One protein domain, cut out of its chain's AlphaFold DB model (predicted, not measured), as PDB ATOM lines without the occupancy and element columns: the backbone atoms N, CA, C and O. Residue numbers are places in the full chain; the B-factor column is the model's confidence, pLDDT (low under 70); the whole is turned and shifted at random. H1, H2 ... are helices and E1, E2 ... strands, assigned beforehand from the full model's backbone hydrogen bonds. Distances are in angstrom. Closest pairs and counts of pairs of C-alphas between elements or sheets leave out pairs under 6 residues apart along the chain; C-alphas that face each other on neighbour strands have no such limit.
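This is residues 8 to 118 of the 120 residues of an uncharacterized protein of Paenibacillus sp. NAIST15-1 (UniProt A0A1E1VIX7). A small three-stranded sheet has two helices, H1 and H3, side by side over one of its faces, while at the other end of the domain a short helix, H2, and a long loop, residues 77 to 101, reach away from it. The loop runs out past H2 and comes back to the start of H3. The printed part has 111 residues, with three named helices and three named strands in the order E1 E2 H1 E3 H2 H3; the sheet order is E2 E1 E3, all antiparallel. The class is mixed, helices and strands, though under half of the residues are in named elements. The whole is compact, with a radius of gyration of the C-alphas of 14.7 A, yet elongated, spanning 46 by 28 by 23 A.

E1, residues 8 to 12, is the inner strand and forms a hairpin with E2, residues 16 to 19, an edge strand; N 10 and O 17 are within hydrogen-bond range at 2.9 A. H1, residues 26 to 39, is on the sheet, its closest C-alphas to E2 being those of Trp 26 and Phe 19, 5.5 A apart. The other edge strand, E3, residues 47 to 53, is antiparallel to E1, with N 9 and O 51 at 2.8 A. E2, H1 and E3 form a split strand-helix-strand unit, two strands running the same way with E1 between them, and its crossover is right-handed. Residues 65 to 66 pair antiparallel with residues 18 to 19 of E2. H2, residues 68 to 76, only grazes the sheet with its residues 68 to 71, and is apart from H1. H3, residues 102 to 116, is on the sheet at a height of 9.1 A, slantwise to the strands at 45 degrees to E3 on the local plane. H1 and H3 touch, closest at the C-alphas of Glu 31 and Ile 111, 6.5 A, with a shallow tilt of 29 degrees, the same way; with the sheet they make two layers, helices on one face. In H1, H2 and H3 every O i to N i+4 pair is within hydrogen-bond range.

E1 begins at C-alpha 8, (-1.204, -35.131, -15.630), and is 12.7 A long; E2 is 10.3 A, H1 20.0 A, E3 17.8 A and H2 12.4 A. H3 is 21.0 A long and ends at C-alpha 116, (-13.910, -49.033, -9.344).

The C-alphas farthest apart are those of Pro 88 and Lys 117, 46.3 A. The links E3 to H2 and H2 to H3 are long, 14 and 25 residues. The printed part has no cut, and no printed residue is under 70 in pLDDT.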
ATOM      1  N   VAL A   8      -0.276 -34.961 -16.749       98.06
ATOM      2  CA  VAL A   8      -1.204 -35.131 -15.630       98.06
ATOM      3  C   VAL A   8      -0.488 -35.907 -14.537       98.06
ATOM      4  O   VAL A   8      -0.125 -37.064 -14.728       98.06
ATOM      5  N   LYS A   9      -0.296 -35.267 -13.387       98.50
ATOM      6  CA  LYS A   9       0.243 -35.870 -12.170       98.50
ATOM      7  C   LYS A   9      -0.912 -36.233 -11.253       98.50
ATOM      8  O   LYS A   9      -1.698 -35.365 -10.877       98.50
ATOM      9  N   ILE A  10      -1.013 -37.507 -10.895       98.69
ATOM     10  CA  ILE A  10      -2.039 -38.005  -9.983       98.69
ATOM     11  C   ILE A  10      -1.336 -38.596  -8.771       98.69
ATOM     12  O   ILE A  10      -0.548 -39.535  -8.903       98.69
ATOM     13  N   LYS A  11      -1.621 -38.029  -7.601       98.62
ATOM     14  CA  LYS A  11      -1.196 -38.559  -6.311       98.62
ATOM     15  C   LYS A  11      -2.333 -39.393  -5.736       98.62
ATOM     16  O   LYS A  11      -3.421 -38.873  -5.485       98.62
ATOM     17  N   PHE A  12      -2.082 -40.677  -5.553       98.31
ATOM     18  CA  PHE A  12      -2.942 -41.597  -4.820       98.31
ATOM     19  C   PHE A  12      -2.466 -41.702  -3.370       98.31
ATOM     20  O   PHE A  12      -1.370 -41.260  -3.034       98.31
ATOM     21  N   ASP A  13      -3.268 -42.349  -2.534       97.19
ATOM     22  CA  ASP A  13      -2.896 -42.724  -1.161       97.19
ATOM     23  C   ASP A  13      -1.649 -43.627  -1.080       97.19
ATOM     24  O   ASP A  13      -0.958 -43.664  -0.066       97.19
ATOM     25  N   THR A  14      -1.352 -44.365  -2.149       96.19
ATOM     26  CA  THR A  14      -0.281 -45.373  -2.181       96.19
ATOM     27  C   THR A  14       0.947 -44.957  -2.986       96.19
ATOM     28  O   THR A  14       2.039 -45.459  -2.731       96.19
ATOM     29  N   HIS A  15       0.795 -44.089  -3.987       97.56
ATOM     30  CA  HIS A  15       1.870 -43.725  -4.913       97.56
ATOM     31  C   HIS A  15       1.492 -42.506  -5.766       97.56
ATOM     32  O   HIS A  15       0.345 -42.064  -5.784       97.56
ATOM     33  N   THR A  16       2.451 -42.005  -6.543       98.06
ATOM     34  CA  THR A  16       2.236 -40.941  -7.532       98.06
ATOM     35  C   THR A  16       2.556 -41.452  -8.927       98.06
ATOM     36  O   THR A  16       3.553 -42.151  -9.125       98.06
ATOM     37  N   MET A  17       1.731 -41.080  -9.901       98.31
ATOM     38  CA  MET A  17       1.922 -41.464 -11.294       98.31
ATOM     39  C   MET A  17       1.714 -40.275 -12.231       98.31
ATOM     40  O   MET A  17       0.820 -39.447 -12.028       98.31
ATOM     41  N   LEU A  18       2.555 -40.197 -13.259       98.19
ATOM     42  CA  LEU A  18       2.465 -39.222 -14.335       98.19
ATOM     43  C   LEU A  18       1.888 -39.878 -15.588       98.19
ATOM     44  O   LEU A  18       2.266 -40.996 -15.946       98.19
ATOM     45  N   PHE A  19       1.023 -39.145 -16.276       97.19
ATOM     46  CA  PHE A  19       0.397 -39.531 -17.535       97.19
ATOM     47  C   PHE A  19       0.533 -38.389 -18.534       97.19
ATOM     48  O   PHE A  19       0.437 -37.221 -18.168       97.19
ATOM     49  N   GLY A  20       0.661 -38.709 -19.811       94.62
ATOM     50  CA  GLY A  20       0.566 -37.718 -20.878       94.62
ATOM     51  C   GLY A  20       0.057 -38.351 -22.157       94.62
ATOM     52  O   GLY A  20      -0.333 -39.522 -22.168       94.62
ATOM     53  N   ASN A  21      -0.020 -37.573 -23.231       92.38
ATOM     54  CA  ASN A  21      -0.408 -38.134 -24.518       92.38
ATOM     55  C   ASN A  21       0.832 -38.733 -25.188       92.38
ATOM     56  O   ASN A  21       1.784 -38.018 -25.495       92.38
ATOM     57  N   SER A  22       0.806 -40.040 -25.440       86.81
ATOM     58  CA  SER A  22       1.821 -40.716 -26.254       86.81
ATOM     59  C   SER A  22       1.173 -41.271 -27.525       86.81
ATOM     60  O   SER A  22       0.632 -40.505 -28.320       86.81
ATOM     61  N   HIS A  23       1.154 -42.590 -27.708       86.12
ATOM     62  CA  HIS A  23       0.416 -43.254 -28.788       86.12
ATOM     63  C   HIS A  23      -1.104 -43.292 -28.535       86.12
ATOM     64  O   HIS A  23      -1.873 -43.599 -29.443       86.12
ATOM     65  N   LYS A  24      -1.544 -42.969 -27.309       90.81
ATOM     66  CA  LYS A  24      -2.948 -42.793 -26.912       90.81
ATOM     67  C   LYS A  24      -3.114 -41.526 -26.060       90.81
ATOM     68  O   LYS A  24      -2.149 -41.078 -25.433       90.81
ATOM     69  N   PRO A  25      -4.331 -40.950 -25.989       93.38
ATOM     70  CA  PRO A  25      -4.632 -39.871 -25.055       93.38
ATOM     71  C   PRO A  25      -4.413 -40.300 -23.602       93.38
ATOM     72  O   PRO A  25      -4.787 -41.415 -23.230       93.38
ATOM     73  N   TRP A  26      -3.914 -39.391 -22.761       95.00
ATOM     74  CA  TRP A  26      -3.590 -39.675 -21.355       95.00
ATOM     75  C   TRP A  26      -4.741 -40.332 -20.580       95.00
ATOM     76  O   TRP A  26      -4.500 -41.168 -19.722       95.00
ATOM     77  N   LYS A  27      -5.998 -39.997 -20.905       95.88
ATOM     78  CA  LYS A  27      -7.189 -40.552 -20.240       95.88
ATOM     79  C   LYS A  27      -7.322 -42.054 -20.438       95.88
ATOM     80  O   LYS A  27      -7.613 -42.754 -19.482       95.88
ATOM     81  N   MET A  28      -7.100 -42.526 -21.667       95.31
ATOM     82  CA  MET A  28      -7.159 -43.956 -21.978       95.31
ATOM     83  C   MET A  28      -6.010 -44.688 -21.291       95.31
ATOM     84  O   MET A  28      -6.197 -45.768 -20.757       95.31
ATOM     85  N   GLN A  29      -4.825 -44.071 -21.251       95.19
ATOM     86  CA  GLN A  29      -3.673 -44.642 -20.549       95.19
ATOM     87  C   GLN A  29      -3.911 -44.708 -19.034       95.19
ATOM     88  O   GLN A  29      -3.550 -45.684 -18.390       95.19
ATOM     89  N   PHE A  30      -4.562 -43.693 -18.466       97.56
ATOM     90  CA  PHE A  30      -4.957 -43.677 -17.062       97.56
ATOM     91  C   PHE A  30      -6.022 -44.736 -16.737       97.56
ATOM     92  O   PHE A  30      -5.912 -45.423 -15.728       97.56
ATOM     93  N   GLU A  31      -7.027 -44.902 -17.593       97.75
ATOM     94  CA  GLU A  31      -8.033 -45.958 -17.451       97.75
ATOM     95  C   GLU A  31      -7.407 -47.359 -17.530       97.75
ATOM     96  O   GLU A  31      -7.640 -48.169 -16.636       97.75
ATOM     97  N   GLU A  32      -6.537 -47.613 -18.518       96.88
ATOM     98  CA  GLU A  32      -5.752 -48.856 -18.622       96.88
ATOM     99  C   GLU A  32      -4.966 -49.128 -17.332       96.88
ATOM    100  O   GLU A  32      -5.048 -50.220 -16.772       96.88
ATOM    101  N   TYR A  33      -4.265 -48.114 -16.817       97.62
ATOM    102  CA  TYR A  33      -3.508 -48.221 -15.573       97.62
ATOM    103  C   TYR A  33      -4.385 -48.620 -14.380       97.62
ATOM    104  O   TYR A  33      -4.032 -49.506 -13.601       97.62
ATOM    105  N   LEU A  34      -5.549 -47.988 -14.235       98.19
ATOM    106  CA  LEU A  34      -6.485 -48.302 -13.161       98.19
ATOM    107  C   LEU A  34      -7.066 -49.713 -13.283       98.19
ATOM    108  O   LEU A  34      -7.237 -50.377 -12.261       98.19
ATOM    109  N   ILE A  35      -7.359 -50.179 -14.498       97.50
ATOM    110  CA  ILE A  35      -7.828 -51.549 -14.746       97.50
ATOM    111  C   ILE A  35      -6.743 -52.558 -14.354       97.50
ATOM    112  O   ILE A  35      -7.051 -53.563 -13.707       97.50
ATOM    113  N   ASP A  36      -5.479 -52.284 -14.687       96.94
ATOM    114  CA  ASP A  36      -4.348 -53.127 -14.294       96.94
ATOM    115  C   ASP A  36      -4.216 -53.196 -12.767       96.94
ATOM    116  O   ASP A  36      -4.077 -54.283 -12.205       96.94
ATOM    117  N   LEU A  37      -4.328 -52.064 -12.065       96.94
ATOM    118  CA  LEU A  37      -4.331 -52.060 -10.598       96.94
ATOM    119  C   LEU A  37      -5.530 -52.818 -10.017       96.94
ATOM    120  O   LEU A  37      -5.362 -53.582  -9.066       96.94
ATOM    121  N   TYR A  38      -6.723 -52.642 -10.592       96.25
ATOM    122  CA  TYR A  38      -7.947 -53.312 -10.147       96.25
ATOM    123  C   TYR A  38      -7.814 -54.833 -10.229       96.25
ATOM    124  O   TYR A  38      -8.054 -55.534  -9.247       96.25
ATOM    125  N   ARG A  39      -7.357 -55.344 -11.377       95.25
ATOM    126  CA  ARG A  39      -7.173 -56.783 -11.620       95.25
ATOM    127  C   ARG A  39      -6.130 -57.417 -10.705       95.25
ATOM    128  O   ARG A  39      -6.271 -58.579 -10.346       95.25
ATOM    129  N   ASN A  40      -5.115 -56.651 -10.319       96.12
ATOM    130  CA  ASN A  40      -4.050 -57.111  -9.432       96.12
ATOM    131  C   ASN A  40      -4.363 -56.899  -7.939       96.12
ATOM    132  O   ASN A  40      -3.499 -57.141  -7.101       96.12
ATOM    133  N   GLY A  41      -5.563 -56.419  -7.585       95.50
ATOM    134  CA  GLY A  41      -5.932 -56.144  -6.193       95.50
ATOM    135  C   GLY A  41      -5.163 -54.977  -5.557       95.50
ATOM    136  O   GLY A  41      -5.138 -54.853  -4.339       95.50
ATOM    137  N   MET A  42      -4.544 -54.116  -6.370       96.50
ATOM    138  CA  MET A  42      -3.751 -52.953  -5.944       96.50
ATOM    139  C   MET A  42      -4.491 -51.631  -6.192       96.50
ATOM    140  O   MET A  42      -3.870 -50.577  -6.332       96.50
ATOM    141  N   TYR A  43      -5.819 -51.680  -6.320       96.81
ATOM    142  CA  TYR A  43      -6.610 -50.492  -6.607       96.81
ATOM    143  C   TYR A  43      -6.520 -49.488  -5.445       96.81
ATOM    144  O   TYR A  43      -6.862 -49.855  -4.320       96.81
ATOM    145  N   PRO A  44      -6.115 -48.228  -5.681       96.81
ATOM    146  CA  PRO A  44      -5.983 -47.235  -4.616       96.81
ATOM    147  C   PRO A  44      -7.331 -46.942  -3.953       96.81
ATOM    148  O   PRO A  44      -8.361 -46.963  -4.638       96.81
ATOM    149  N   ASN A  45      -7.366 -46.604  -2.659       97.12
ATOM    150  CA  ASN A  45      -8.634 -46.250  -2.002       97.12
ATOM    151  C   ASN A  45      -9.061 -44.822  -2.336       97.12
ATOM    152  O   ASN A  45     -10.265 -44.543  -2.422       97.12
ATOM    153  N   ASN A  46      -8.103 -43.932  -2.585       97.31
ATOM    154  CA  ASN A  46      -8.384 -42.532  -2.853       97.31
ATOM    155  C   ASN A  46      -7.381 -41.883  -3.822       97.31
ATOM    156  O   ASN A  46      -6.251 -42.343  -3.984       97.31
ATOM    157  N   ILE A  47      -7.813 -40.776  -4.425       98.31
ATOM    158  CA  ILE A  47      -6.951 -39.802  -5.096       98.31
ATOM    159  C   ILE A  47      -6.785 -38.616  -4.149       98.31
ATOM    160  O   ILE A  47      -7.763 -37.971  -3.780       98.31
ATOM    161  N   GLU A  48      -5.550 -38.330  -3.760       98.38
ATOM    162  CA  GLU A  48      -5.224 -37.211  -2.876       98.38
ATOM    163  C   GLU A  48      -5.124 -35.896  -3.648       98.38
ATOM    164  O   GLU A  48      -5.609 -34.861  -3.190       98.38
ATOM    165  N   GLU A  49      -4.505 -35.926  -4.829       98.44
ATOM    166  CA  GLU A  49      -4.278 -34.718  -5.615       98.44
ATOM    167  C   GLU A  49      -4.184 -35.002  -7.116       98.44
ATOM    168  O   GLU A  49      -3.683 -36.040  -7.553       98.44
ATOM    169  N   VAL A  50      -4.651 -34.038  -7.914       98.56
ATOM    170  CA  VAL A  50      -4.470 -34.007  -9.365       98.56
ATOM    171  C   VAL A  50      -3.856 -32.668  -9.750       98.56
ATOM    172  O   VAL A  50      -4.465 -31.614  -9.541       98.56
ATOM    173  N   LEU A  51      -2.674 -32.720 -10.353       98.44
ATOM    174  CA  LEU A  51      -1.974 -31.566 -10.900       98.44
ATOM    175  C   LEU A  51      -1.740 -31.753 -12.394       98.44
ATOM    176  O   LEU A  51      -1.694 -32.874 -12.904       98.44
ATOM    177  N   VAL A  52      -1.592 -30.642 -13.103       98.00
ATOM    178  CA  VAL A  52      -1.255 -30.636 -14.522       98.00
ATOM    179  C   VAL A  52      -0.080 -29.717 -14.788       98.00
ATOM    180  O   VAL A  52       0.077 -28.716 -14.097       98.00
ATOM    181  N   SER A  53       0.709 -30.060 -15.797       97.50
ATOM    182  CA  SER A  53       1.710 -29.179 -16.384       97.50
ATOM    183  C   SER A  53       1.430 -29.022 -17.874       97.50
ATOM    184  O   SER A  53       0.986 -29.970 -18.530       97.50
ATOM    185  N   ASP A  54       1.681 -27.824 -18.390       95.38
ATOM    186  CA  ASP A  54       1.578 -27.507 -19.816       95.38
ATOM    187  C   ASP A  54       2.822 -27.935 -20.614       95.38
ATOM    188  O   ASP A  54       2.851 -27.801 -21.839       95.38
ATOM    189  N   GLU A  55       3.828 -28.477 -19.927       94.19
ATOM    190  CA  GLU A  55       5.010 -29.070 -20.537       94.19
ATOM    191  C   GLU A  55       4.654 -30.261 -21.446       94.19
ATOM    192  O   GLU A  55       3.725 -31.027 -21.162       94.19
ATOM    193  N   PRO A  56       5.394 -30.475 -22.547       91.62
ATOM    194  CA  PRO A  56       5.134 -31.591 -23.439       91.62
ATOM    195  C   PRO A  56       5.544 -32.928 -22.810       91.62
ATOM    196  O   PRO A  56       6.629 -33.070 -22.229       91.62
ATOM    197  N   TRP A  57       4.688 -33.937 -22.997       93.62
ATOM    198  CA  TRP A  57       4.981 -35.323 -22.633       93.62
ATOM    199  C   TRP A  57       6.069 -35.916 -23.532       93.62
ATOM    200  O   TRP A  57       6.175 -35.584 -24.714       93.62
ATOM    201  N   VAL A  58       6.840 -36.856 -22.987       89.12
ATOM    202  CA  VAL A  58       7.839 -37.606 -23.751       89.12
ATOM    203  C   VAL A  58       7.138 -38.602 -24.687       89.12
ATOM    204  O   VAL A  58       6.509 -39.560 -24.239       89.12
ATOM    205  N   LYS A  59       7.225 -38.381 -26.006       81.62
ATOM    206  CA  LYS A  59       6.459 -39.152 -27.015       81.62
ATOM    207  C   LYS A  59       7.182 -40.354 -27.613       81.62
ATOM    208  O   LYS A  59       6.544 -41.181 -28.262       81.62
ATOM    209  N   TRP A  60       8.492 -40.454 -27.435       76.81
ATOM    210  CA  TRP A  60       9.272 -41.551 -27.998       76.81
ATOM    211  C   TRP A  60       9.212 -42.793 -27.093       76.81
ATOM    212  O   TRP A  60       8.864 -42.715 -25.916       76.81
ATOM    213  N   GLY A  61       9.456 -43.972 -27.671       72.31
ATOM    214  CA  GLY A  61       9.485 -45.236 -26.921       72.31
ATOM    215  C   GLY A  61       8.139 -45.717 -26.355       72.31
ATOM    216  O   GLY A  61       8.113 -46.687 -25.604       72.31
ATOM    217  N   GLY A  62       7.018 -45.067 -26.695       79.44
ATOM    218  CA  GLY A  62       5.679 -45.513 -26.291       79.44
ATOM    219  C   GLY A  62       5.379 -45.365 -24.795       79.44
ATOM    220  O   GLY A  62       4.512 -46.077 -24.287       79.44
ATOM    221  N   LEU A  63       6.070 -44.456 -24.092       87.81
ATOM    222  CA  LEU A  63       5.897 -44.225 -22.656       87.81
ATOM    223  C   LEU A  63       4.426 -43.948 -22.309       87.81
ATOM    224  O   LEU A  63       3.850 -42.942 -22.740       87.81
ATOM    225  N   LYS A  64       3.819 -44.857 -21.539       90.56
ATOM    226  CA  LYS A  64       2.398 -44.773 -21.187       90.56
ATOM    227  C   LYS A  64       2.128 -43.906 -19.965       90.56
ATOM    228  O   LYS A  64       1.432 -42.898 -20.034       90.56
ATOM    229  N   TRP A  65       2.713 -44.327 -18.855       94.69
ATOM    230  CA  TRP A  65       2.682 -43.692 -17.549       94.69
ATOM    231  C   TRP A  65       3.980 -44.033 -16.829       94.69
ATOM    232  O   TRP A  65       4.625 -45.042 -17.140       94.69
ATOM    233  N   CYS A  66       4.401 -43.192 -15.894       96.75
ATOM    234  CA  CYS A  66       5.608 -43.456 -15.117       96.75
ATOM    235  C   CYS A  66       5.670 -42.642 -13.824       96.75
ATOM    236  O   CYS A  66       4.955 -41.657 -13.649       96.75
ATOM    237  N   THR A  67       6.540 -43.075 -12.915       97.25
ATOM    238  CA  THR A  67       6.902 -42.300 -11.728       97.25
ATOM    239  C   THR A  67       7.734 -41.082 -12.119       97.25
ATOM    240  O   THR A  67       8.337 -41.052 -13.192       97.25
ATOM    241  N   GLU A  68       7.830 -40.106 -11.220       96.25
ATOM    242  CA  GLU A  68       8.630 -38.887 -11.410       96.25
ATOM    243  C   GLU A  68      10.094 -39.206 -11.745       96.25
ATOM    244  O   GLU A  68      10.634 -38.716 -12.733       96.25
ATOM    245  N   THR A  69      10.713 -40.123 -10.996       95.94
ATOM    246  CA  THR A  69      12.096 -40.562 -11.239       95.94
ATOM    247  C   THR A  69      12.264 -41.193 -12.616       95.94
ATOM    248  O   THR A  69      13.215 -40.891 -13.336       95.94
ATOM    249  N   ARG A  70      11.329 -42.060 -13.025       94.81
ATOM    250  CA  ARG A  70      11.391 -42.673 -14.354       94.81
ATOM    251  C   ARG A  70      11.153 -41.634 -15.445       94.81
ATOM    252  O   ARG A  70      11.776 -41.748 -16.494       94.81
ATOM    253  N   PHE A  71      10.310 -40.635 -15.206       95.69
ATOM    254  CA  PHE A  71      10.095 -39.541 -16.143       95.69
ATOM    255  C   PHE A  71      11.365 -38.713 -16.341       95.69
ATOM    256  O   PHE A  71      11.759 -38.515 -17.486       95.69
ATOM    257  N   GLN A  72      12.078 -38.349 -15.267       95.50
ATOM    258  CA  GLN A  72      13.374 -37.671 -15.388       95.50
ATOM    259  C   GLN A  72      14.374 -38.492 -16.209       95.50
ATOM    260  O   GLN A  72      15.020 -37.958 -17.103       95.50
ATOM    261  N   ASN A  73      14.446 -39.808 -15.991       93.38
ATOM    262  CA  ASN A  73      15.315 -40.675 -16.794       93.38
ATOM    263  C   ASN A  73      14.947 -40.662 -18.290       93.38
ATOM    264  O   ASN A  73      15.819 -40.819 -19.138       93.38
ATOM    265  N   GLN A  74      13.665 -40.489 -18.632       93.19
ATOM    266  CA  GLN A  74      13.231 -40.343 -20.024       93.19
ATOM    267  C   GLN A  74      13.573 -38.958 -20.589       93.19
ATOM    268  O   GLN A  74      13.965 -38.869 -21.748       93.19
ATOM    269  N   LEU A  75      13.488 -37.897 -19.782       93.88
ATOM    270  CA  LEU A  75      13.930 -36.552 -20.171       93.88
ATOM    271  C   LEU A  75      15.444 -36.507 -20.428       93.88
ATOM    272  O   LEU A  75      15.876 -35.936 -21.425       93.88
ATOM    273  N   ASN A  76      16.236 -37.194 -19.600       93.31
ATOM    274  CA  ASN A  76      17.688 -37.318 -19.772       93.31
ATOM    275  C   ASN A  76      18.085 -37.941 -21.115       93.31
ATOM    276  O   ASN A  76      19.159 -37.661 -21.628       93.31
ATOM    277  N   ARG A  77      17.217 -38.769 -21.704       91.00
ATOM    278  CA  ARG A  77      17.463 -39.446 -22.985       91.00
ATOM    279  C   ARG A  77      16.640 -38.872 -24.138       91.00
ATOM    280  O   ARG A  77      16.588 -39.468 -25.210       91.00
ATOM    281  N   GLU A  78      15.960 -37.747 -23.928       87.81
ATOM    282  CA  GLU A  78      15.087 -37.152 -24.935       87.81
ATOM    283  C   GLU A  78      15.882 -36.739 -26.178       87.81
ATOM    284  O   GLU A  78      16.781 -35.908 -26.099       87.81
ATOM    285  N   GLY A  79      15.535 -37.332 -27.325       83.88
ATOM    286  CA  GLY A  79      16.220 -37.109 -28.602       83.88
ATOM    287  C   GLY A  79      17.395 -38.053 -28.881       83.88
ATOM    288  O   GLY A  79      17.920 -38.023 -29.990       83.88
ATOM    289  N   CYS A  80      17.763 -38.918 -27.932       84.50
ATOM    290  CA  CYS A  80      18.871 -39.867 -28.060       84.50
ATOM    291  C   CYS A  80      18.394 -41.245 -28.558       84.50
ATOM    292  O   CYS A  80      17.291 -41.694 -28.227       84.50
ATOM    293  N   GLN A  81      19.232 -41.957 -29.313       80.62
ATOM    294  CA  GLN A  81      18.958 -43.304 -29.822       80.62
ATOM    295  C   GLN A  81      20.022 -44.312 -29.382       80.62
ATOM    296  O   GLN A  81      21.206 -44.016 -29.348       80.62
ATOM    297  N   GLY A  82      19.607 -45.550 -29.092       79.88
ATOM    298  CA  GLY A  82      20.527 -46.677 -28.891       79.88
ATOM    299  C   GLY A  82      21.635 -46.400 -27.867       79.88
ATOM    300  O   GLY A  82      21.368 -46.372 -26.661       79.88
ATOM    301  N   ASN A  83      22.856 -46.217 -28.378       80.88
ATOM    302  CA  ASN A  83      24.092 -46.021 -27.615       80.88
ATOM    303  C   ASN A  83      24.524 -44.549 -27.505       80.88
ATOM    304  O   ASN A  83      25.631 -44.288 -27.035       80.88
ATOM    305  N   ASP A  84      23.693 -43.605 -27.949       85.00
ATOM    306  CA  ASP A  84      23.973 -42.183 -27.786       85.00
ATOM    307  C   ASP A  84      24.159 -41.848 -26.297       85.00
ATOM    308  O   ASP A  84      23.427 -42.390 -25.452       85.00
ATOM    309  N   PRO A  85      25.110 -40.955 -25.962       87.19
ATOM    310  CA  PRO A  85      25.189 -40.401 -24.620       87.19
ATOM    311  C   PRO A  85      23.879 -39.684 -24.263       87.19
ATOM    312  O   PRO A  85      23.085 -39.318 -25.136       87.19
ATOM    313  N   ASP A  86      23.655 -39.481 -22.965       88.56
ATOM    314  CA  ASP A  86      22.501 -38.721 -22.491       88.56
ATOM    315  C   ASP A  86      22.470 -37.317 -23.116       88.56
ATOM    316  O   ASP A  86      23.503 -36.740 -23.473       88.56
ATOM    317  N   ASN A  87      21.260 -36.777 -23.255       88.50
ATOM    318  CA  ASN A  87      21.037 -35.438 -23.773       88.50
ATOM    319  C   ASN A  87      21.841 -34.446 -22.912       88.50
ATOM    320  O   ASN A  87      21.627 -34.399 -21.700       88.50
ATOM    321  N   PRO A  88      22.745 -33.641 -23.505       89.75
ATOM    322  CA  PRO A  88      23.580 -32.712 -22.750       89.75
ATOM    323  C   PRO A  88      22.783 -31.577 -22.092       89.75
ATOM    324  O   PRO A  88      23.285 -30.954 -21.161       89.75
ATOM    325  N   ASN A  89      21.556 -31.306 -22.552       91.31
ATOM    326  CA  ASN A  89      20.662 -30.285 -21.999       91.31
ATOM    327  C   ASN A  89      19.259 -30.869 -21.763       91.31
ATOM    328  O   ASN A  89      18.307 -30.504 -22.462       91.31
ATOM    329  N   PRO A  90      19.105 -31.803 -20.813       92.81
ATOM    330  CA  PRO A  90      17.823 -32.429 -20.575       92.81
ATOM    331  C   PRO A  90      16.912 -31.483 -19.798       92.81
ATOM    332  O   PRO A  90      17.343 -30.798 -18.864       92.81
ATOM    333  N   ARG A  91      15.625 -31.483 -20.151       94.25
ATOM    334  CA  ARG A  91      14.604 -30.817 -19.337       94.25
ATOM    335  C   ARG A  91      14.612 -31.419 -17.933       94.25
ATOM    336  O   ARG A  91      14.738 -32.636 -17.774       94.25
ATOM    337  N   GLN A  92      14.448 -30.578 -16.922       95.31
ATOM    338  CA  GLN A  92      14.361 -31.032 -15.542       95.31
ATOM    339  C   GLN A  92      12.903 -31.084 -15.106       95.31
ATOM    340  O   GLN A  92      12.159 -30.118 -15.242       95.31
ATOM    341  N   TYR A  93      12.494 -32.218 -14.547       95.44
ATOM    342  CA  TYR A  93      11.185 -32.388 -13.932       95.44
ATOM    343  C   TYR A  93      10.966 -31.384 -12.792       95.44
ATOM    344  O   TYR A  93       9.850 -30.905 -12.611       95.44
ATOM    345  N   SER A  94      12.029 -31.040 -12.056       95.75
ATOM    346  CA  SER A  94      11.998 -30.035 -10.986       95.75
ATOM    347  C   SER A  94      11.597 -28.644 -11.464       95.75
ATOM    348  O   SER A  94      11.074 -27.868 -10.670       95.75
ATOM    349  N   ASP A  95      11.829 -28.343 -12.740       96.06
ATOM    350  CA  ASP A  95      11.599 -27.018 -13.314       96.06
ATOM    351  C   ASP A  95      10.190 -26.910 -13.919       96.06
ATOM    352  O   ASP A  95       9.777 -25.845 -14.371       96.06
ATOM    353  N   MET A  96       9.432 -28.012 -13.935       96.25
ATOM    354  CA  MET A  96       8.083 -28.041 -14.485       96.25
ATOM    355  C   MET A  96       7.080 -27.435 -13.506       96.25
ATOM    356  O   MET A  96       6.915 -27.903 -12.378       96.25
ATOM    357  N   GLU A  97       6.320 -26.447 -13.971       97.12
ATOM    358  CA  GLU A  97       5.235 -25.876 -13.183       97.12
ATOM    359  C   GLU A  97       4.007 -26.791 -13.206       97.12
ATOM    360  O   GLU A  97       3.450 -27.111 -14.263       97.12
ATOM    361  N   PHE A  98       3.574 -27.203 -12.013       97.56
ATOM    362  CA  PHE A  98       2.376 -28.006 -11.807       97.56
ATOM    363  C   PHE A  98       1.300 -27.196 -11.086       97.56
ATOM    364  O   PHE A  98       1.539 -26.618 -10.028       97.56
ATOM    365  N   TYR A  99       0.084 -27.205 -11.627       98.00
ATOM    366  CA  TYR A  99      -1.045 -26.457 -11.077       98.00
ATOM    367  C   TYR A  99      -2.341 -27.272 -11.090       98.00
ATOM    368  O   TYR A  99      -2.481 -28.286 -11.779       98.00
ATOM    369  N   LYS A 100      -3.329 -26.833 -10.305       97.81
ATOM    370  CA  LYS A 100      -4.635 -27.497 -10.216       97.81
ATOM    371  C   LYS A 100      -5.507 -27.139 -11.415       97.81
ATOM    372  O   LYS A 100      -5.707 -25.970 -11.732       97.81
ATOM    373  N   SER A 101      -6.117 -28.149 -12.031       97.12
ATOM    374  CA  SER A 101      -7.103 -27.964 -13.101       97.12
ATOM    375  C   SER A 101      -8.411 -28.650 -12.741       97.12
ATOM    376  O   SER A 101      -8.502 -29.879 -12.754       97.12
ATOM    377  N   GLY A 102      -9.457 -27.869 -12.454       96.69
ATOM    378  CA  GLY A 102     -10.772 -28.413 -12.093       96.69
ATOM    379  C   GLY A 102     -11.390 -29.277 -13.201       96.69
ATOM    380  O   GLY A 102     -12.052 -30.274 -12.921       96.69
ATOM    381  N   VAL A 103     -11.124 -28.947 -14.468       96.31
ATOM    382  CA  VAL A 103     -11.602 -29.725 -15.623       96.31
ATOM    383  C   VAL A 103     -10.915 -31.087 -15.701       96.31
ATOM    384  O   VAL A 103     -11.581 -32.090 -15.961       96.31
ATOM    385  N   VAL A 104      -9.596 -31.142 -15.500       97.44
ATOM    386  CA  VAL A 104      -8.849 -32.411 -15.524       97.44
ATOM    387  C   VAL A 104      -9.161 -33.237 -14.280       97.44
ATOM    388  O   VAL A 104      -9.459 -34.419 -14.411       97.44
ATOM    389  N   THR A 105      -9.234 -32.600 -13.111       98.25
ATOM    390  CA  THR A 105      -9.596 -33.240 -11.837       98.25
ATOM    391  C   THR A 105     -10.948 -33.946 -11.927       98.25
ATOM    392  O   THR A 105     -11.042 -35.129 -11.616       98.25
ATOM    393  N   LYS A 106     -11.990 -33.277 -12.446       98.12
ATOM    394  CA  LYS A 106     -13.317 -33.894 -12.638       98.12
ATOM    395  C   LYS A 106     -13.263 -35.137 -13.532       98.12
ATOM    396  O   LYS A 106     -13.937 -36.123 -13.249       98.12
ATOM    397  N   LYS A 107     -12.455 -35.108 -14.597       97.56
ATOM    398  CA  LYS A 107     -12.287 -36.252 -15.510       97.56
ATOM    399  C   LYS A 107     -11.563 -37.409 -14.830       97.56
ATOM    400  O   LYS A 107     -12.026 -38.537 -14.938       97.56
ATOM    401  N   VAL A 108     -10.476 -37.121 -14.114       98.31
ATOM    402  CA  VAL A 108      -9.722 -38.117 -13.342       98.31
ATOM    403  C   VAL A 108     -10.626 -38.806 -12.318       98.31
ATOM    404  O   VAL A 108     -10.712 -40.030 -12.314       98.31
ATOM    405  N   ILE A 109     -11.367 -38.033 -11.519       98.31
ATOM    406  CA  ILE A 109     -12.291 -38.570 -10.509       98.31
ATOM    407  C   ILE A 109     -13.379 -39.433 -11.158       98.31
ATOM    408  O   ILE A 109     -13.701 -40.503 -10.646       98.31
ATOM    409  N   SER A 110     -13.929 -39.002 -12.298       98.06
ATOM    410  CA  SER A 110     -14.953 -39.772 -13.010       98.06
ATOM    411  C   SER A 110     -14.424 -41.116 -13.513       98.06
ATOM    412  O   SER A 110     -15.093 -42.125 -13.315       98.06
ATOM    413  N   ILE A 111     -13.243 -41.146 -14.140       98.12
ATOM    414  CA  ILE A 111     -12.630 -42.391 -14.635       98.12
ATOM    415  C   ILE A 111     -12.322 -43.322 -13.457       98.12
ATOM    416  O   ILE A 111     -12.676 -44.497 -13.489       98.12
ATOM    417  N   PHE A 112     -11.747 -42.789 -12.377       98.31
ATOM    418  CA  PHE A 112     -11.467 -43.547 -11.159       98.31
ATOM    419  C   PHE A 112     -12.733 -44.188 -10.569       98.31
ATOM    420  O   PHE A 112     -12.790 -45.392 -10.332       98.31
ATOM    421  N   ALA A 113     -13.808 -43.416 -10.409       97.56
ATOM    422  CA  ALA A 113     -15.072 -43.945  -9.905       97.56
ATOM    423  C   ALA A 113     -15.692 -45.003 -10.837       97.56
ATOM    424  O   ALA A 113     -16.285 -45.966 -10.350       97.56
ATOM    425  N   ASN A 114     -15.563 -44.830 -12.153       97.75
ATOM    426  CA  ASN A 114     -16.083 -45.762 -13.151       97.75
ATOM    427  C   ASN A 114     -15.339 -47.103 -13.111       97.75
ATOM    428  O   ASN A 114     -15.983 -48.142 -12.953       97.75
ATOM    429  N   VAL A 115     -14.002 -47.084 -13.126       97.31
ATOM    430  CA  VAL A 115     -13.201 -48.318 -13.067       97.31
ATOM    431  C   VAL A 115     -13.466 -49.087 -11.774       97.31
ATOM    432  O   VAL A 115     -13.681 -50.295 -11.820       97.31
ATOM    433  N   ARG A 116     -13.561 -48.398 -10.628       94.88
ATOM    434  CA  ARG A 116     -13.910 -49.033  -9.344       94.88
ATOM    435  C   ARG A 116     -15.263 -49.753  -9.374       94.88
ATOM    436  O   ARG A 116     -15.440 -50.740  -8.669       94.88
ATOM    437  N   LYS A 117     -16.220 -49.257 -10.159       95.62
ATOM    438  CA  LYS A 117     -17.546 -49.871 -10.340       95.62
ATOM    439  C   LYS A 117     -17.560 -50.972 -11.407       95.62
ATOM    440  O   LYS A 117     -18.620 -51.533 -11.659       95.62
ATOM    441  N   GLY A 118     -16.426 -51.259 -12.049       91.38
ATOM    442  CA  GLY A 118     -16.354 -52.192 -13.173       91.38
ATOM    443  C   GLY A 118     -16.963 -51.648 -14.468       91.38
ATOM    444  O   GLY A 118     -17.385 -52.433 -15.309       91.38
TER     445      GLY A 118